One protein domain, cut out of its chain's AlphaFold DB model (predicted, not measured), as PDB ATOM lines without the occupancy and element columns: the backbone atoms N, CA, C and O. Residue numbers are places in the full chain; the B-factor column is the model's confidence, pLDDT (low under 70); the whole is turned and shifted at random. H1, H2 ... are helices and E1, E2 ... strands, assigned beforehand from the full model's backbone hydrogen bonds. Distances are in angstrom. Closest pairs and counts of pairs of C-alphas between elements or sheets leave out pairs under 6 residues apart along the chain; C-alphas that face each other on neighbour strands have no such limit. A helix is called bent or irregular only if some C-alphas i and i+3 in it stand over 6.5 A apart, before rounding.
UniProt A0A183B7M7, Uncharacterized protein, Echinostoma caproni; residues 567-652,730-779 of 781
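This is residues 567 to 652 and 730 to 779 of the 781 residues of an uncharacterized protein of Echinostoma caproni (UniProt A0A183B7M7). This is a rod built along one very long helix, H4: H3 folds back along its first part, the tiny strand hairpin E1 E2 packs on that helix pair, and H5 and H6 splay like a V from H4 farther along. H4, H5 and H6 make an up-and-down bundle, each running against the one before; short H2 packs on H5, and residues 642 to 652, of which 642 to 651 belong to H4, stick out. The printed part has 136 residues, with named elements in the order H1 H2 H3 H4 H5 E1 E2 H6, the two strands antiparallel and the class mostly helix. The whole is loose, with a radius of gyration of the C-alphas of 17.8 A and spans of 70 by 32 by 25 A.

Start at the hairpin of E1, residues 749 to 751, and E2, residues 754 to 756, where N 751 and O 754, 2.8 A apart, are within hydrogen-bond range. From E1, look to H3, residues 592 to 603: the closest C-alphas, of Cys 598 and Ile 751, are 4.8 A apart. H3 forms a helical hairpin with H4, residues 609 to 651, touching its residues 612 to 627 alone at a shallow tilt of 3 degrees, opposite ways; the closest C-alphas, of Pro 594 and Ala 623, are 4.4 A apart. H5, residues 730 to 745, touches residues 627 to 641 of H4 alone, closest at C-alphas 732 and 637, 5.4 A, at a shallow tilt of 34 degrees, only just short of steep. H6, residues 758 to 778, touches residues 627 to 635 of H4 alone at a steep tilt of 41 degrees; the closest C-alphas, of Leu 762 and Ala 631, are 4.8 A apart. H2, residues 584 to 589, touches H5, closest at C-alphas 588 and 738, 4.4 A. H1, residues 570 to 582, is close to H4 but not clearly touching, with closest C-alphas 577 and 626 at 7.9 A. Every O i to N i+4 pair is within hydrogen-bond range in H1, H5 and H6; H4 has 37 of 39, H3 1 of 8 beside 7 of 9 O i to N i+3 pairs, and H2 0 of 2 beside 2 of 3.

Find C-alpha 609 at (122.105, 121.131, 106.975); H4 runs 64.2 A to C-alpha 651 at (99.753, 170.435, 141.467). H5 spans 22.6 A, and H6 runs 30.8 A to C-alpha 778 at (120.185, 163.778, 140.683). H2, H3 and H4 are irregular: C-alphas 585 and 588 are 7.3 A apart, 598 and 601 7.2 A, and, only just, 610 and 613 6.51 A.

The two C-alphas farthest apart, of Leu 607 and Leu 652, are 70.0 A apart. Residues 653 to 729 are not printed, and C-alphas 652 and 730 are 21.4 A apart across the cut. Of the links that are printed whole, each is tight. Mean pLDDT of the printed part is 93.0; residue 779 is under 70.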
ATOM      1  N   THR A 567     110.696 134.100 107.331       95.12
ATOM      2  CA  THR A 567     112.168 134.103 107.356       95.12
ATOM      3  C   THR A 567     112.767 134.557 106.022       95.12
ATOM      4  O   THR A 567     113.846 135.147 106.003       95.12
ATOM      5  N   PHE A 568     112.058 134.327 104.913       95.12
ATOM      6  CA  PHE A 568     112.471 134.729 103.566       95.12
ATOM      7  C   PHE A 568     111.902 136.098 103.148       95.12
ATOM      8  O   PHE A 568     112.296 136.633 102.116       95.12
ATOM      9  N   TYR A 569     111.049 136.711 103.979       94.81
ATOM     10  CA  TYR A 569     110.506 138.064 103.796       94.81
ATOM     11  C   TYR A 569     110.829 138.987 104.993       94.81
ATOM     12  O   TYR A 569     109.919 139.579 105.585       94.81
ATOM     13  N   PRO A 570     112.112 139.144 105.385       92.44
ATOM     14  CA  PRO A 570     112.485 139.847 106.616       92.44
ATOM     15  C   PRO A 570     112.073 141.325 106.619       92.44
ATOM     16  O   PRO A 570     111.727 141.863 107.670       92.44
ATOM     17  N   THR A 571     112.074 141.981 105.453       92.19
ATOM     18  CA  THR A 571     111.646 143.378 105.298       92.19
ATOM     19  C   THR A 571     110.155 143.544 105.569       92.19
ATOM     20  O   THR A 571     109.770 144.318 106.439       92.19
ATOM     21  N   GLN A 572     109.313 142.753 104.900       91.94
ATOM     22  CA  GLN A 572     107.862 142.804 105.072       91.94
ATOM     23  C   GLN A 572     107.473 142.384 106.491       91.94
ATOM     24  O   GLN A 572     106.546 142.946 107.068       91.94
ATOM     25  N   PHE A 573     108.200 141.430 107.081       94.31
ATOM     26  CA  PHE A 573     107.966 141.001 108.453       94.31
ATOM     27  C   PHE A 573     108.227 142.127 109.465       94.31
ATOM     28  O   PHE A 573     107.393 142.375 110.339       94.31
ATOM     29  N   ALA A 574     109.339 142.854 109.312       94.19
ATOM     30  CA  ALA A 574     109.659 144.014 110.142       94.19
ATOM     31  C   ALA A 574     108.665 145.171 109.940       94.19
ATOM     32  O   ALA A 574     108.240 145.786 110.920       94.19
ATOM     33  N   ASP A 575     108.239 145.429 108.701       92.50
ATOM     34  CA  ASP A 575     107.253 146.469 108.390       92.50
ATOM     35  C   ASP A 575     105.886 146.160 109.017       92.50
ATOM     36  O   ASP A 575     105.252 147.039 109.602       92.50
ATOM     37  N   LEU A 576     105.421 144.908 108.945       93.38
ATOM     38  CA  LEU A 576     104.177 144.474 109.592       93.38
ATOM     39  C   LEU A 576     104.238 144.661 111.115       93.38
ATOM     40  O   LEU A 576     103.268 145.123 111.720       93.38
ATOM     41  N   PHE A 577     105.381 144.354 111.732       95.94
ATOM     42  CA  PHE A 577     105.599 144.576 113.162       95.94
ATOM     43  C   PHE A 577     105.570 146.066 113.521       95.94
ATOM     44  O   PHE A 577     104.880 146.467 114.461       95.94
ATOM     45  N   ALA A 578     106.268 146.900 112.747       93.88
ATOM     46  CA  ALA A 578     106.292 148.342 112.958       93.88
ATOM     47  C   ALA A 578     104.883 148.949 112.862       93.88
ATOM     48  O   ALA A 578     104.485 149.708 113.743       93.88
ATOM     49  N   HIS A 579     104.087 148.561 111.859       91.19
ATOM     50  CA  HIS A 579     102.694 149.007 111.742       91.19
ATOM     51  C   HIS A 579     101.812 148.508 112.896       91.19
ATOM     52  O   HIS A 579     100.959 149.259 113.374       91.19
ATOM     53  N   CYS A 580     102.033 147.283 113.387       94.50
ATOM     54  CA  CYS A 580     101.328 146.749 114.554       94.50
ATOM     55  C   CYS A 580     101.545 147.631 115.797       94.50
ATOM     56  O   CYS A 580     100.580 147.986 116.475       94.50
ATOM     57  N   LEU A 581     102.784 148.080 116.044       93.19
ATOM     58  CA  LEU A 581     103.112 148.993 117.149       93.19
ATOM     59  C   LEU A 581     102.466 150.383 117.026       93.19
ATOM     60  O   LEU A 581     102.333 151.087 118.027       93.19
ATOM     61  N   MET A 582     102.047 150.783 115.824       91.00
ATOM     62  CA  MET A 582     101.357 152.057 115.592       91.00
ATOM     63  C   MET A 582      99.837 151.967 115.784       91.00
ATOM     64  O   MET A 582      99.175 153.003 115.849       91.00
ATOM     65  N   CYS A 583      99.270 150.760 115.888       92.06
ATOM     66  CA  CYS A 583      97.831 150.536 115.997       92.06
ATOM     67  C   CYS A 583      97.449 150.048 117.408       92.06
ATOM     68  O   CYS A 583      97.622 148.866 117.711       92.06
ATOM     69  N   PRO A 584      96.855 150.900 118.272       90.88
ATOM     70  CA  PRO A 584      96.531 150.538 119.656       90.88
ATOM     71  C   PRO A 584      95.717 149.245 119.799       90.88
ATOM     72  O   PRO A 584      95.984 148.433 120.682       90.88
ATOM     73  N   ALA A 585      94.747 149.017 118.908       91.19
ATOM     74  CA  ALA A 585      93.882 147.836 118.940       91.19
ATOM     75  C   ALA A 585      94.618 146.514 118.637       91.19
ATOM     76  O   ALA A 585      94.068 145.439 118.881       91.19
ATOM     77  N   GLN A 586      95.832 146.590 118.088       95.88
ATOM     78  CA  GLN A 586      96.645 145.439 117.693       95.88
ATOM     79  C   GLN A 586      97.819 145.177 118.636       95.88
ATOM     80  O   GLN A 586      98.418 144.107 118.569       95.88
ATOM     81  N   LEU A 587      98.106 146.089 119.573       96.56
ATOM     82  CA  LEU A 587      99.252 145.987 120.482       96.56
ATOM     83  C   LEU A 587      99.291 144.670 121.273       96.56
ATOM     84  O   LEU A 587     100.368 144.119 121.489       96.56
ATOM     85  N   ARG A 588      98.127 144.115 121.639       96.12
ATOM     86  CA  ARG A 588      98.021 142.820 122.337       96.12
ATOM     87  C   ARG A 588      98.533 141.625 121.528       96.12
ATOM     88  O   ARG A 588      98.889 140.611 122.111       96.12
ATOM     89  N   PHE A 589      98.584 141.745 120.204       97.62
ATOM     90  CA  PHE A 589      99.006 140.680 119.295       97.62
ATOM     91  C   PHE A 589     100.479 140.796 118.888       97.62
ATOM     92  O   PHE A 589     100.981 139.949 118.160       97.62
ATOM     93  N   THR A 590     101.202 141.815 119.363       97.31
ATOM     94  CA  THR A 590     102.622 142.049 119.027       97.31
ATOM     95  C   THR A 590     103.537 140.870 119.365       97.31
ATOM     96  O   THR A 590     104.568 140.689 118.721       97.31
ATOM     97  N   ILE A 591     103.147 140.027 120.321       96.88
ATOM     98  CA  ILE A 591     103.911 138.842 120.717       96.88
ATOM     99  C   ILE A 591     103.965 137.749 119.636       96.88
ATOM    100  O   ILE A 591     104.872 136.917 119.644       96.88
ATOM    101  N   VAL A 592     103.051 137.776 118.658       97.44
ATOM    102  CA  VAL A 592     103.042 136.794 117.565       97.44
ATOM    103  C   VAL A 592     104.305 136.877 116.699       97.44
ATOM    104  O   VAL A 592     104.754 135.869 116.166       97.44
ATOM    105  N   PHE A 593     104.929 138.054 116.598       97.75
ATOM    106  CA  PHE A 593     106.121 138.267 115.774       97.75
ATOM    107  C   PHE A 593     107.355 137.525 116.331       97.75
ATOM    108  O   PHE A 593     107.973 136.760 115.585       97.75
ATOM    109  N   PRO A 594     107.699 137.647 117.631       97.25
ATOM    110  CA  PRO A 594     108.637 136.729 118.272       97.25
ATOM    111  C   PRO A 594     108.234 135.249 118.162       97.25
ATOM    112  O   PRO A 594     109.104 134.425 117.895       97.25
ATOM    113  N   SER A 595     106.946 134.904 118.327       96.81
ATOM    114  CA  SER A 595     106.483 133.499 118.265       96.81
ATOM    115  C   SER A 595     106.757 132.853 116.908       96.81
ATOM    116  O   SER A 595     107.362 131.788 116.841       96.81
ATOM    117  N   ILE A 596     106.421 133.537 115.809       97.12
ATOM    118  CA  ILE A 596     106.624 133.041 114.438       97.12
ATOM    119  C   ILE A 596     108.100 132.724 114.152       97.12
ATOM    120  O   ILE A 596     108.399 131.823 113.369       97.12
ATOM    121  N   CYS A 597     109.048 133.394 114.817       97.06
ATOM    122  CA  CYS A 597     110.472 133.079 114.671       97.06
ATOM    123  C   CYS A 597     110.816 131.639 115.113       97.06
ATOM    124  O   CYS A 597     111.814 131.091 114.639       97.06
ATOM    125  N   CYS A 598     109.983 130.997 115.944       95.25
ATOM    126  CA  CYS A 598     110.108 129.583 116.314       95.25
ATOM    127  C   CYS A 598     109.897 128.643 115.112       95.25
ATOM    128  O   CYS A 598     110.410 127.525 115.104       95.25
ATOM    129  N   HIS A 599     109.188 129.084 114.067       95.25
ATOM    130  CA  HIS A 599     108.922 128.273 112.873       95.25
ATOM    131  C   HIS A 599     110.099 128.246 111.892       95.25
ATOM    132  O   HIS A 599     110.131 127.394 111.014       95.25
ATOM    133  N   ALA A 600     111.099 129.125 112.031       93.88
ATOM    134  CA  ALA A 600     112.162 129.304 111.034       93.88
ATOM    135  C   ALA A 600     112.887 128.001 110.643       93.88
ATOM    136  O   ALA A 600     113.255 127.804 109.487       93.88
ATOM    137  N   ILE A 601     113.067 127.091 111.601       93.31
ATOM    138  CA  ILE A 601     113.774 125.824 111.388       93.31
ATOM    139  C   ILE A 601     112.919 124.798 110.625       93.31
ATOM    140  O   ILE A 601     113.472 123.891 110.011       93.31
ATOM    141  N   GLN A 602     111.593 124.965 110.597       92.62
ATOM    142  CA  GLN A 602     110.675 124.108 109.837       92.62
ATOM    143  C   GLN A 602     110.859 124.263 108.320       92.62
ATOM    144  O   GLN A 602     110.534 123.344 107.579       92.62
ATOM    145  N   ALA A 603     111.446 125.377 107.859       93.25
ATOM    146  CA  ALA A 603     111.794 125.569 106.451       93.25
ATOM    147  C   ALA A 603     112.990 124.721 105.985       93.25
ATOM    148  O   ALA A 603     113.241 124.657 104.780       93.25
ATOM    149  N   CYS A 604     113.776 124.166 106.915       94.69
ATOM    150  CA  CYS A 604     115.018 123.464 106.600       94.69
ATOM    151  C   CYS A 604     114.748 122.049 106.084       94.69
ATOM    152  O   CYS A 604     113.801 121.394 106.512       94.69
ATOM    153  N   HIS A 605     115.653 121.548 105.246       95.81
ATOM    154  CA  HIS A 605     115.665 120.151 104.817       95.81
ATOM    155  C   HIS A 605     116.932 119.441 105.289       95.81
ATOM    156  O   HIS A 605     118.017 120.023 105.270       95.81
ATOM    157  N   ASP A 606     116.834 118.144 105.573       94.75
ATOM    158  CA  ASP A 606     117.972 117.309 105.992       94.75
ATOM    159  C   ASP A 606     119.095 117.205 104.944       94.75
ATOM    160  O   ASP A 606     120.235 116.888 105.274       94.75
ATOM    161  N   LEU A 607     118.804 117.519 103.675       94.31
ATOM    162  CA  LEU A 607     119.783 117.536 102.584       94.31
ATOM    163  C   LEU A 607     120.512 118.882 102.473       94.31
ATOM    164  O   LEU A 607     121.452 118.998 101.689       94.31
ATOM    165  N   CYS A 608     120.103 119.886 103.248       95.25
ATOM    166  CA  CYS A 608     120.755 121.187 103.347       95.25
ATOM    167  C   CYS A 608     120.990 121.544 104.830       95.25
ATOM    168  O   CYS A 608     120.418 122.506 105.343       95.25
ATOM    169  N   PRO A 609     121.801 120.781 105.586       93.62
ATOM    170  CA  PRO A 609     122.105 121.131 106.975       93.62
ATOM    171  C   PRO A 609     122.826 122.486 107.104       93.62
ATOM    172  O   PRO A 609     122.777 123.117 108.162       93.62
ATOM    173  N   GLU A 610     123.484 122.946 106.037       89.94
ATOM    174  CA  GLU A 610     124.264 124.181 105.993       89.94
ATOM    175  C   GLU A 610     123.398 125.428 106.256       89.94
ATOM    176  O   GLU A 610     123.827 126.341 106.969       89.94
ATOM    177  N   GLU A 611     122.156 125.465 105.757       92.69
ATOM    178  CA  GLU A 611     121.264 126.617 105.954       92.69
ATOM    179  C   GLU A 611     120.656 126.683 107.362       92.69
ATOM    180  O   GLU A 611     120.313 127.771 107.829       92.69
ATOM    181  N   ARG A 612     120.568 125.552 108.077       93.06
ATOM    182  CA  ARG A 612     119.895 125.466 109.386       93.06
ATOM    183  C   ARG A 612     120.497 126.430 110.403       93.06
ATOM    184  O   ARG A 612     119.774 127.155 111.087       93.06
ATOM    185  N   ALA A 613     121.826 126.467 110.486       90.38
ATOM    186  CA  ALA A 613     122.530 127.363 111.401       90.38
ATOM    187  C   ALA A 613     122.367 128.841 111.012       90.38
ATOM    188  O   ALA A 613     122.302 129.711 111.884       90.38
ATOM    189  N   PHE A 614     122.289 129.130 109.711       89.81
ATOM    190  CA  PHE A 614     122.091 130.484 109.205       89.81
ATOM    191  C   PHE A 614     120.691 131.008 109.547       89.81
ATOM    192  O   PHE A 614     120.566 132.075 110.155       89.81
ATOM    193  N   LEU A 615     119.649 130.232 109.227       93.12
ATOM    194  CA  LEU A 615     118.259 130.596 109.506       93.12
ATOM    195  C   LEU A 615     118.006 130.708 111.014       93.12
ATOM    196  O   LEU A 615     117.451 131.710 111.458       93.12
ATOM    197  N   GLY A 616     118.507 129.755 111.808       93.31
ATOM    198  CA  GLY A 616     118.348 129.761 113.264       93.31
ATOM    199  C   GLY A 616     118.988 130.959 113.965       93.31
ATOM    200  O   GLY A 616     118.353 131.631 114.774       93.31
ATOM    201  N   ARG A 617     120.233 131.312 113.617       92.50
ATOM    202  CA  ARG A 617     120.883 132.509 114.189       92.50
ATOM    203  C   ARG A 617     120.181 133.800 113.774       92.50
ATOM    204  O   ARG A 617     120.150 134.761 114.544       92.50
ATOM    205  N   SER A 618     119.652 133.848 112.550       92.50
ATOM    206  CA  SER A 618     118.905 135.006 112.065       92.50
ATOM    207  C   SER A 618     117.578 135.171 112.810       92.50
ATOM    208  O   SER A 618     117.277 136.277 113.260       92.50
ATOM    209  N   SER A 619     116.829 134.083 113.012       95.62
ATOM    210  CA  SER A 619     115.535 134.117 113.698       95.62
ATOM    211  C   SER A 619     115.661 134.492 115.174       95.62
ATOM    212  O   SER A 619     114.874 135.312 115.643       95.62
ATOM    213  N   ILE A 620     116.694 134.017 115.883       95.88
ATOM    214  CA  ILE A 620     117.001 134.451 117.260       95.88
ATOM    215  C   ILE A 620     117.192 135.971 117.321       95.88
ATOM    216  O   ILE A 620     116.587 136.652 118.150       95.88
ATOM    217  N   ARG A 621     118.032 136.520 116.433       95.50
ATOM    218  CA  ARG A 621     118.338 137.959 116.408       95.50
ATOM    219  C   ARG A 621     117.081 138.791 116.147       95.50
ATOM    220  O   ARG A 621     116.897 139.827 116.784       95.50
ATOM    221  N   ILE A 622     116.229 138.344 115.223       95.81
ATOM    222  CA  ILE A 622     114.966 139.013 114.886       95.81
ATOM    223  C   ILE A 622     113.979 138.936 116.061       95.81
ATOM    224  O   ILE A 622     113.417 139.960 116.444       95.81
ATOM    225  N   ALA A 623     113.822 137.772 116.691       96.88
ATOM    226  CA  ALA A 623     112.940 137.605 117.844       96.88
ATOM    227  C   ALA A 623     113.361 138.479 119.030       96.88
ATOM    228  O   ALA A 623     112.530 139.191 119.594       96.88
ATOM    229  N   HIS A 624     114.658 138.505 119.361       96.12
ATOM    230  CA  HIS A 624     115.186 139.393 120.396       96.12
ATOM    231  C   HIS A 624     114.937 140.866 120.048       96.12
ATOM    232  O   HIS A 624     114.548 141.650 120.911       96.12
ATOM    233  N   HIS A 625     115.124 141.256 118.783       96.56
ATOM    234  CA  HIS A 625     114.836 142.617 118.332       96.56
ATOM    235  C   HIS A 625     113.359 142.992 118.529       96.56
ATOM    236  O   HIS A 625     113.069 144.080 119.024       96.56
ATOM    237  N   PHE A 626     112.426 142.098 118.196       97.88
ATOM    238  CA  PHE A 626     111.003 142.335 118.427       97.88
ATOM    239  C   PHE A 626     110.662 142.428 119.917       97.88
ATOM    240  O   PHE A 626     109.994 143.381 120.314       97.88
ATOM    241  N   CYS A 627     111.162 141.513 120.755       97.50
ATOM    242  CA  CYS A 627     110.978 141.593 122.208       97.50
ATOM    243  C   CYS A 627     111.514 142.914 122.776       97.50
ATOM    244  O   CYS A 627     110.819 143.569 123.551       97.50
ATOM    245  N   GLN A 628     112.697 143.347 122.329       96.69
ATOM    246  CA  GLN A 628     113.283 144.627 122.720       96.69
ATOM    247  C   GLN A 628     112.389 145.801 122.308       96.69
ATOM    248  O   GLN A 628     112.126 146.683 123.110       96.69
ATOM    249  N   LYS A 629     111.859 145.811 121.080       97.38
ATOM    250  CA  LYS A 629     110.984 146.895 120.607       97.38
ATOM    251  C   LYS A 629     109.646 146.959 121.342       97.38
ATOM    252  O   LYS A 629     109.131 148.054 121.567       97.38
ATOM    253  N   ILE A 630     109.095 145.809 121.731       97.31
ATOM    254  CA  ILE A 630     107.914 145.748 122.601       97.31
ATOM    255  C   ILE A 630     108.262 146.346 123.973       97.31
ATOM    256  O   ILE A 630     107.518 147.192 124.469       97.31
ATOM    257  N   ALA A 631     109.406 145.970 124.555       96.69
ATOM    258  CA  ALA A 631     109.876 146.498 125.835       96.69
ATOM    259  C   ALA A 631     110.146 148.013 125.795       96.69
ATOM    260  O   ALA A 631     109.672 148.732 126.675       96.69
ATOM    261  N   ASP A 632     110.806 148.509 124.742       95.62
ATOM    262  CA  ASP A 632     111.039 149.937 124.489       95.62
ATOM    263  C   ASP A 632     109.707 150.709 124.526       95.62
ATOM    264  O   ASP A 632     109.593 151.760 125.161       95.62
ATOM    265  N   ARG A 633     108.670 150.174 123.860       95.19
ATOM    266  CA  ARG A 633     107.346 150.800 123.798       95.19
ATOM    267  C   ARG A 633     106.635 150.785 125.151       95.19
ATOM    268  O   ARG A 633     106.067 151.807 125.533       95.19
ATOM    269  N   VAL A 634     106.692 149.666 125.878       95.75
ATOM    270  CA  VAL A 634     106.153 149.562 127.246       95.75
ATOM    271  C   VAL A 634     106.808 150.599 128.155       95.75
ATOM    272  O   VAL A 634     106.102 151.312 128.864       95.75
ATOM    273  N   CYS A 635     108.137 150.726 128.102       94.56
ATOM    274  CA  CYS A 635     108.875 151.700 128.902       94.56
ATOM    275  C   CYS A 635     108.507 153.138 128.531       94.56
ATOM    276  O   CYS A 635     108.289 153.951 129.422       94.56
ATOM    277  N   ALA A 636     108.373 153.453 127.240       93.12
ATOM    278  CA  ALA A 636     107.961 154.782 126.794       93.12
ATOM    279  C   ALA A 636     106.559 155.164 127.308       93.12
ATOM    280  O   ALA A 636     106.376 156.255 127.855       93.12
ATOM    281  N   ASP A 637     105.577 154.263 127.180       93.44
ATOM    282  CA  ASP A 637     104.209 154.503 127.664       93.44
ATOM    283  C   ASP A 637     104.161 154.551 129.210       93.44
ATOM    284  O   ASP A 637     103.428 155.363 129.780       93.44
ATOM    285  N   PHE A 638     104.973 153.737 129.898       93.62
ATOM    286  CA  PHE A 638     105.117 153.756 131.358       93.62
ATOM    287  C   PHE A 638     105.729 155.066 131.867       93.62
ATOM    288  O   PHE A 638     105.157 155.688 132.759       93.62
ATOM    289  N   LEU A 639     106.845 155.518 131.292       91.94
ATOM    290  CA  LEU A 639     107.515 156.756 131.699       91.94
ATOM    291  C   LEU A 639     106.660 157.990 131.416       91.94
ATOM    292  O   LEU A 639     106.528 158.836 132.291       91.94
ATOM    293  N   THR A 640     105.975 158.035 130.267       92.44
ATOM    294  CA  THR A 640     104.996 159.101 129.979       92.44
ATOM    295  C   THR A 640     103.952 159.195 131.093       92.44
ATOM    296  O   THR A 640     103.569 160.281 131.520       92.44
ATOM    297  N   ARG A 641     103.504 158.046 131.606       91.12
ATOM    298  CA  ARG A 641     102.532 157.979 132.694       91.12
ATOM    299  C   ARG A 641     103.135 158.382 134.045       91.12
ATOM    300  O   ARG A 641     102.448 159.012 134.843       91.12
ATOM    301  N   VAL A 642     104.398 158.042 134.310       89.94
ATOM    302  CA  VAL A 642     105.135 158.519 135.494       89.94
ATOM    303  C   VAL A 642     105.249 160.044 135.471       89.94
ATOM    304  O   VAL A 642     104.939 160.669 136.482       89.94
ATOM    305  N   ASP A 643     105.579 160.646 134.326       89.38
ATOM    306  CA  ASP A 643     105.629 162.104 134.159       89.38
ATOM    307  C   ASP A 643     104.254 162.749 134.384       89.38
ATOM    308  O   ASP A 643     104.142 163.779 135.048       89.38
ATOM    309  N   GLU A 644     103.173 162.144 133.878       89.19
ATOM    310  CA  GLU A 644     101.806 162.599 134.161       89.19
ATOM    311  C   GLU A 644     101.499 162.564 135.665       89.19
ATOM    312  O   GLU A 644     100.967 163.537 136.201       89.19
ATOM    313  N   PHE A 645     101.865 161.489 136.368       89.31
ATOM    314  CA  PHE A 645     101.714 161.417 137.822       89.31
ATOM    315  C   PHE A 645     102.591 162.432 138.561       89.31
ATOM    316  O   PHE A 645     102.133 162.998 139.552       89.31
ATOM    317  N   GLY A 646     103.802 162.707 138.068       89.12
ATOM    318  CA  GLY A 646     104.668 163.774 138.571       89.12
ATOM    319  C   GLY A 646     103.998 165.143 138.464       89.12
ATOM    320  O   GLY A 646     103.850 165.832 139.466       89.12
ATOM    321  N   ASN A 647     103.456 165.479 137.289       88.94
ATOM    322  CA  ASN A 647     102.716 166.725 137.073       88.94
ATOM    323  C   ASN A 647     101.482 166.849 137.989       88.94
ATOM    324  O   ASN A 647     101.174 167.937 138.472       88.94
ATOM    325  N   LEU A 648     100.759 165.749 138.231       90.19
ATOM    326  CA  LEU A 648      99.631 165.734 139.172       90.19
ATOM    327  C   LEU A 648     100.095 165.906 140.623       90.19
ATOM    328  O   LEU A 648      99.427 166.588 141.398       90.19
ATOM    329  N   ALA A 649     101.236 165.327 140.995       90.75
ATOM    330  CA  ALA A 649     101.833 165.523 142.312       90.75
ATOM    331  C   ALA A 649     102.308 166.974 142.510       90.75
ATOM    332  O   ALA A 649     102.066 167.551 143.569       90.75
ATOM    333  N   ASP A 650     102.887 167.600 141.482       89.69
ATOM    334  CA  ASP A 650     103.324 169.001 141.515       89.69
ATOM    335  C   ASP A 650     102.154 169.972 141.715       89.69
ATOM    336  O   ASP A 650     102.291 170.981 142.410       89.69
ATOM    337  N   GLN A 651     100.964 169.653 141.192       88.25
ATOM    338  CA  GLN A 651      99.753 170.435 141.467       88.25
ATOM    339  C   GLN A 651      99.394 170.463 142.959       88.25
ATOM    340  O   GLN A 651      98.781 171.430 143.417       88.25
ATOM    341  N   LEU A 652      99.786 169.436 143.719       89.12
ATOM    342  CA  LEU A 652      99.573 169.337 145.163       89.12
ATOM    343  C   LEU A 652     100.690 170.006 145.982       89.12
ATOM    344  O   LEU A 652     100.601 170.044 147.212       89.12
ATOM    345  N   ASP A 730      94.431 157.895 129.372       91.44
ATOM    346  CA  ASP A 730      93.631 156.766 128.868       91.44
ATOM    347  C   ASP A 730      94.362 155.990 127.781       91.44
ATOM    348  O   ASP A 730      94.341 154.760 127.767       91.44
ATOM    349  N   ARG A 731      94.999 156.717 126.860       91.50
ATOM    350  CA  ARG A 731      95.726 156.125 125.739       91.50
ATOM    351  C   ARG A 731      96.946 155.359 126.237       91.50
ATOM    352  O   ARG A 731      97.135 154.221 125.821       91.50
ATOM    353  N   THR A 732      97.731 155.944 127.144       91.56
ATOM    354  CA  THR A 732      98.918 155.294 127.721       91.56
ATOM    355  C   THR A 732      98.532 154.085 128.566       91.56
ATOM    356  O   THR A 732      99.135 153.027 128.406       91.56
ATOM    357  N   LEU A 733      97.479 154.176 129.390       92.38
ATOM    358  CA  LEU A 733      96.977 153.034 130.163       92.38
ATOM    359  C   LEU A 733      96.474 151.902 129.261       92.38
ATOM    360  O   LEU A 733      96.763 150.733 129.521       92.38
ATOM    361  N   PHE A 734      95.735 152.237 128.199       94.50
ATOM    362  CA  PHE A 734      95.272 151.249 127.234       94.50
ATOM    363  C   PHE A 734      96.460 150.560 126.560       94.50
ATOM    364  O   PHE A 734      96.566 149.339 126.657       94.50
ATOM    365  N   SER A 735      97.389 151.315 125.966       95.06
ATOM    366  CA  SER A 735      98.581 150.753 125.316       95.06
ATOM    367  C   SER A 735      99.395 149.874 126.262       95.06
ATOM    368  O   SER A 735      99.725 148.742 125.907       95.06
ATOM    369  N   LEU A 736      99.632 150.340 127.493       95.38
ATOM    370  CA  LEU A 736     100.353 149.587 128.515       95.38
ATOM    371  C   LEU A 736      99.643 148.269 128.844       95.38
ATOM    372  O   LEU A 736     100.282 147.223 128.878       95.38
ATOM    373  N   SER A 737      98.317 148.288 129.022       95.38
ATOM    374  CA  SER A 737      97.543 147.066 129.283       95.38
ATOM    375  C   SER A 737      97.665 146.042 128.148       95.38
ATOM    376  O   SER A 737      97.865 144.857 128.411       95.38
ATOM    377  N   GLN A 738      97.603 146.498 126.892       97.00
ATOM    378  CA  GLN A 738      97.685 145.628 125.720       97.00
ATOM    379  C   GLN A 738      99.090 145.034 125.560       97.00
ATOM    380  O   GLN A 738      99.233 143.833 125.344       97.00
ATOM    381  N   LEU A 739     100.137 145.848 125.704       96.56
ATOM    382  CA  LEU A 739     101.521 145.395 125.562       96.56
ATOM    383  C   LEU A 739     101.963 144.502 126.724       96.56
ATOM    384  O   LEU A 739     102.631 143.498 126.497       96.56
ATOM    385  N   CYS A 740     101.547 144.803 127.957       94.81
ATOM    386  CA  CYS A 740     101.802 143.923 129.096       94.81
ATOM    387  C   CYS A 740     101.110 142.567 128.921       94.81
ATOM    388  O   CYS A 740     101.703 141.544 129.257       94.81
ATOM    389  N   GLN A 741      99.897 142.530 128.354       95.19
ATOM    390  CA  GLN A 741      99.253 141.267 127.988       95.19
ATOM    391  C   GLN A 741     100.094 140.494 126.962       95.19
ATOM    392  O   GLN A 741     100.324 139.303 127.156       95.19
ATOM    393  N   ALA A 742     100.597 141.170 125.925       95.94
ATOM    394  CA  ALA A 742     101.436 140.557 124.897       95.94
ATOM    395  C   ALA A 742     102.729 139.960 125.485       95.94
ATOM    396  O   ALA A 742     103.013 138.782 125.286       95.94
ATOM    397  N   VAL A 743     103.487 140.731 126.274       94.88
ATOM    398  CA  VAL A 743     104.744 140.270 126.905       94.88
ATOM    399  C   VAL A 743     104.506 139.122 127.889       94.88
ATOM    400  O   VAL A 743     105.363 138.259 128.066       94.88
ATOM    401  N   ASN A 744     103.342 139.092 128.537       94.75
ATOM    402  CA  ASN A 744     103.009 138.069 129.519       94.75
ATOM    403  C   ASN A 744     102.457 136.776 128.889       94.75
ATOM    404  O   ASN A 744     102.321 135.791 129.619       94.75
ATOM    405  N   HIS A 745     102.153 136.778 127.584       95.44
ATOM    406  CA  HIS A 745     101.471 135.686 126.881       95.44
ATOM    407  C   HIS A 745     102.283 134.389 126.863       95.44
ATOM    408  O   HIS A 745     101.809 133.362 127.343       95.44
ATOM    409  N   TYR A 746     103.538 134.448 126.404       92.44
ATOM    410  CA  TYR A 746     104.469 133.319 126.484       92.44
ATOM    411  C   TYR A 746     105.389 133.466 127.690       92.44
ATOM    412  O   TYR A 746     105.913 134.546 127.970       92.44
ATOM    413  N   ARG A 747     105.619 132.356 128.394       91.31
ATOM    414  CA  ARG A 747     106.647 132.289 129.439       91.31
ATOM    415  C   ARG A 747     108.048 132.258 128.827       91.31
ATOM    416  O   ARG A 747     108.950 132.920 129.321       91.31
ATOM    417  N   GLU A 748     108.202 131.479 127.768       93.38
ATOM    418  CA  GLU A 748     109.473 131.182 127.126       93.38
ATOM    419  C   GLU A 748     109.212 130.834 125.657       93.38
ATOM    420  O   GLU A 748     108.233 130.162 125.333       93.38
ATOM    421  N   LEU A 749     110.067 131.347 124.774       94.62
ATOM    422  CA  LEU A 749     110.072 131.073 123.341       94.62
ATOM    423  C   LEU A 749     111.343 130.295 123.015       94.62
ATOM    424  O   LEU A 749     112.443 130.784 123.276       94.62
ATOM    425  N   ILE A 750     111.195 129.093 122.457       94.00
ATOM    426  CA  ILE A 750     112.325 128.234 122.088       94.00
ATOM    427  C   ILE A 750     112.604 128.416 120.597       94.00
ATOM    428  O   ILE A 750     111.823 127.988 119.748       94.00
ATOM    429  N   ILE A 751     113.728 129.054 120.276       92.94
ATOM    430  CA  ILE A 751     114.133 129.368 118.905       92.94
ATOM    431  C   ILE A 751     115.555 128.861 118.702       92.94
ATOM    432  O   ILE A 751     116.487 129.388 119.301       92.94
ATOM    433  N   TYR A 752     115.722 127.856 117.836       91.25
ATOM    434  CA  TYR A 752     117.030 127.270 117.508       91.25
ATOM    435  C   TYR A 752     117.873 126.971 118.764       91.25
ATOM    436  O   TYR A 752     118.947 127.535 118.969       91.25
ATOM    437  N   ASP A 753     117.322 126.121 119.636       89.06
ATOM    438  CA  ASP A 753     117.917 125.674 120.904       89.06
ATOM    439  C   ASP A 753     118.234 126.797 121.916       89.06
ATOM    440  O   ASP A 753     118.884 126.558 122.933       89.06
ATOM    441  N   GLN A 754     117.755 128.023 121.674       92.88
ATOM    442  CA  GLN A 754     117.835 129.141 122.613       92.88
ATOM    443  C   GLN A 754     116.470 129.482 123.193       92.88
ATOM    444  O   GLN A 754     115.459 129.476 122.494       92.88
ATOM    445  N   VAL A 755     116.465 129.828 124.478       95.50
ATOM    446  CA  VAL A 755     115.274 130.282 125.193       95.50
ATOM    447  C   VAL A 755     115.293 131.804 125.265       95.50
ATOM    448  O   VAL A 755     116.222 132.391 125.814       95.50
ATOM    449  N   ILE A 756     114.258 132.445 124.725       95.38
ATOM    450  CA  ILE A 756     114.003 133.877 124.894       95.38
ATOM    451  C   ILE A 756     112.822 134.035 125.849       95.38
ATOM    452  O   ILE A 756     111.729 133.540 125.577       95.38
ATOM    453  N   ASN A 757     113.026 134.752 126.954       96.12
ATOM    454  CA  ASN A 757     111.969 135.113 127.896       96.12
ATOM    455  C   ASN A 757     111.575 136.590 127.690       96.12
ATOM    456  O   ASN A 757     112.322 137.484 128.103       96.12
ATOM    457  N   PRO A 758     110.406 136.885 127.085       96.25
ATOM    458  CA  PRO A 758     109.972 138.262 126.840       96.25
ATOM    459  C   PRO A 758     109.891 139.117 128.115       96.25
ATOM    460  O   PRO A 758     110.131 140.323 128.065       96.25
ATOM    461  N   ARG A 759     109.582 138.505 129.269       95.44
ATOM    462  CA  ARG A 759     109.462 139.213 130.553       95.44
ATOM    463  C   ARG A 759     110.818 139.647 131.097       95.44
ATOM    464  O   ARG A 759     110.913 140.730 131.660       95.44
ATOM    465  N   GLU A 760     111.856 138.833 130.908       95.62
ATOM    466  CA  GLU A 760     113.225 139.193 131.301       95.62
ATOM    467  C   GLU A 760     113.762 140.344 130.451       95.62
ATOM    468  O   GLU A 760     114.355 141.275 130.993       95.62
ATOM    469  N   VAL A 761     113.490 140.336 129.139       95.44
ATOM    470  CA  VAL A 761     113.832 141.462 128.251       95.44
ATOM    471  C   VAL A 761     113.167 142.749 128.746       95.44
ATOM    472  O   VAL A 761     113.837 143.769 128.900       95.44
ATOM    473  N   LEU A 762     111.871 142.695 129.079       96.00
ATOM    474  CA  LEU A 762     111.153 143.841 129.636       96.00
ATOM    475  C   LEU A 762     111.725 144.298 130.986       96.00
ATOM    476  O   LEU A 762     111.903 145.494 131.197       96.00
ATOM    477  N   GLN A 763     112.010 143.370 131.900       95.81
ATOM    478  CA  GLN A 763     112.560 143.689 133.218       95.81
ATOM    479  C   GLN A 763     113.901 144.424 133.104       95.81
ATOM    480  O   GLN A 763     114.099 145.436 133.779       95.81
ATOM    481  N   ASN A 764     114.794 143.937 132.240       95.31
ATOM    482  CA  ASN A 764     116.100 144.548 132.008       95.31
ATOM    483  C   ASN A 764     115.965 145.964 131.432       95.31
ATOM    484  O   ASN A 764     116.643 146.879 131.899       95.31
ATOM    485  N   GLU A 765     115.056 146.163 130.472       94.56
ATOM    486  CA  GLU A 765     114.829 147.479 129.870       94.56
ATOM    487  C   GLU A 765     114.216 148.469 130.874       94.56
ATOM    488  O   GLU A 765     114.705 149.591 131.005       94.56
ATOM    489  N   ILE A 766     113.212 148.054 131.661       93.88
ATOM    490  CA  ILE A 766     112.631 148.899 132.720       93.88
ATOM    491  C   ILE A 766     113.713 149.314 133.720       93.88
ATOM    492  O   ILE A 766     113.784 150.484 134.099       93.88
ATOM    493  N   GLN A 767     114.556 148.372 134.149       94.50
ATOM    494  CA  GLN A 767     115.633 148.654 135.091       94.50
ATOM    495  C   GLN A 767     116.619 149.682 134.520       94.50
ATOM    496  O   GLN A 767     116.946 150.646 135.214       94.50
ATOM    497  N   ALA A 768     117.061 149.512 133.271       93.00
ATOM    498  CA  ALA A 768     117.978 150.442 132.615       93.00
ATOM    499  C   ALA A 768     117.383 151.857 132.522       93.00
ATOM    500  O   ALA A 768     118.005 152.827 132.958       93.00
ATOM    501  N   ARG A 769     116.139 151.971 132.046       91.94
ATOM    502  CA  ARG A 769     115.445 153.256 131.882       91.94
ATOM    503  C   ARG A 769     115.163 153.959 133.202       91.94
ATOM    504  O   ARG A 769     115.306 155.174 133.291       91.94
ATOM    505  N   LEU A 770     114.787 153.215 134.241       88.81
ATOM    506  CA  LEU A 770     114.537 153.802 135.555       88.81
ATOM    507  C   LEU A 770     115.824 154.372 136.167       88.81
ATOM    508  O   LEU A 770     115.782 155.437 136.774       88.81
ATOM    509  N   ILE A 771     116.966 153.700 135.978       91.12
ATOM    510  CA  ILE A 771     118.273 154.206 136.420       91.12
ATOM    511  C   ILE A 771     118.615 155.520 135.702       91.12
ATOM    512  O   ILE A 771     119.009 156.476 136.367       91.12
ATOM    513  N   GLU A 772     118.425 155.594 134.379       88.69
ATOM    514  CA  GLU A 772     118.641 156.825 133.597       88.69
ATOM    515  C   GLU A 772     117.761 157.982 134.096       88.69
ATOM    516  O   GLU A 772     118.247 159.090 134.327       88.69
ATOM    517  N   VAL A 773     116.473 157.715 134.325       86.25
ATOM    518  CA  VAL A 773     115.518 158.717 134.815       86.25
ATOM    519  C   VAL A 773     115.893 159.194 136.219       86.25
ATOM    520  O   VAL A 773     115.969 160.398 136.457       86.25
ATOM    521  N   LEU A 774     116.203 158.291 137.151       86.06
ATOM    522  CA  LEU A 774     116.619 158.671 138.505       86.06
ATOM    523  C   LEU A 774     117.927 159.480 138.509       86.06
ATOM    524  O   LEU A 774     118.052 160.438 139.275       86.06
ATOM    525  N   ALA A 775     118.876 159.145 137.631       88.25
ATOM    526  CA  ALA A 775     120.098 159.925 137.458       88.25
ATOM    527  C   ALA A 775     119.794 161.355 136.979       88.25
ATOM    528  O   ALA A 775     120.369 162.302 137.512       88.25
ATOM    529  N   SER A 776     118.824 161.534 136.074       83.81
ATOM    530  CA  SER A 776     118.427 162.866 135.589       83.81
ATOM    531  C   SER A 776     117.863 163.790 136.682       83.81
ATOM    532  O   SER A 776     118.074 164.997 136.625       83.81
ATOM    533  N   TYR A 777     117.222 163.241 137.722       74.81
ATOM    534  CA  TYR A 777     116.767 164.014 138.891       74.81
ATOM    535  C   TYR A 777     117.886 164.323 139.901       74.81
ATOM    536  O   TYR A 777     117.701 165.142 140.802       74.81
ATOM    537  N   SER A 778     119.032 163.648 139.781       71.12
ATOM    538  CA  SER A 778     120.185 163.778 140.683       71.12
ATOM    539  C   SER A 778     121.184 164.841 140.212       71.12
ATOM    540  O   SER A 778     121.943 165.376 141.022       71.12
ATOM    541  N   GLU A 779     121.205 165.145 138.912       55.00
ATOM    542  CA  GLU A 779     122.032 166.208 138.342       55.00
ATOM    543  C   GLU A 779     121.366 167.569 138.595       55.00
ATOM    544  O   GLU A 779     120.401 167.958 137.944       55.00
TER     545      GLU A 779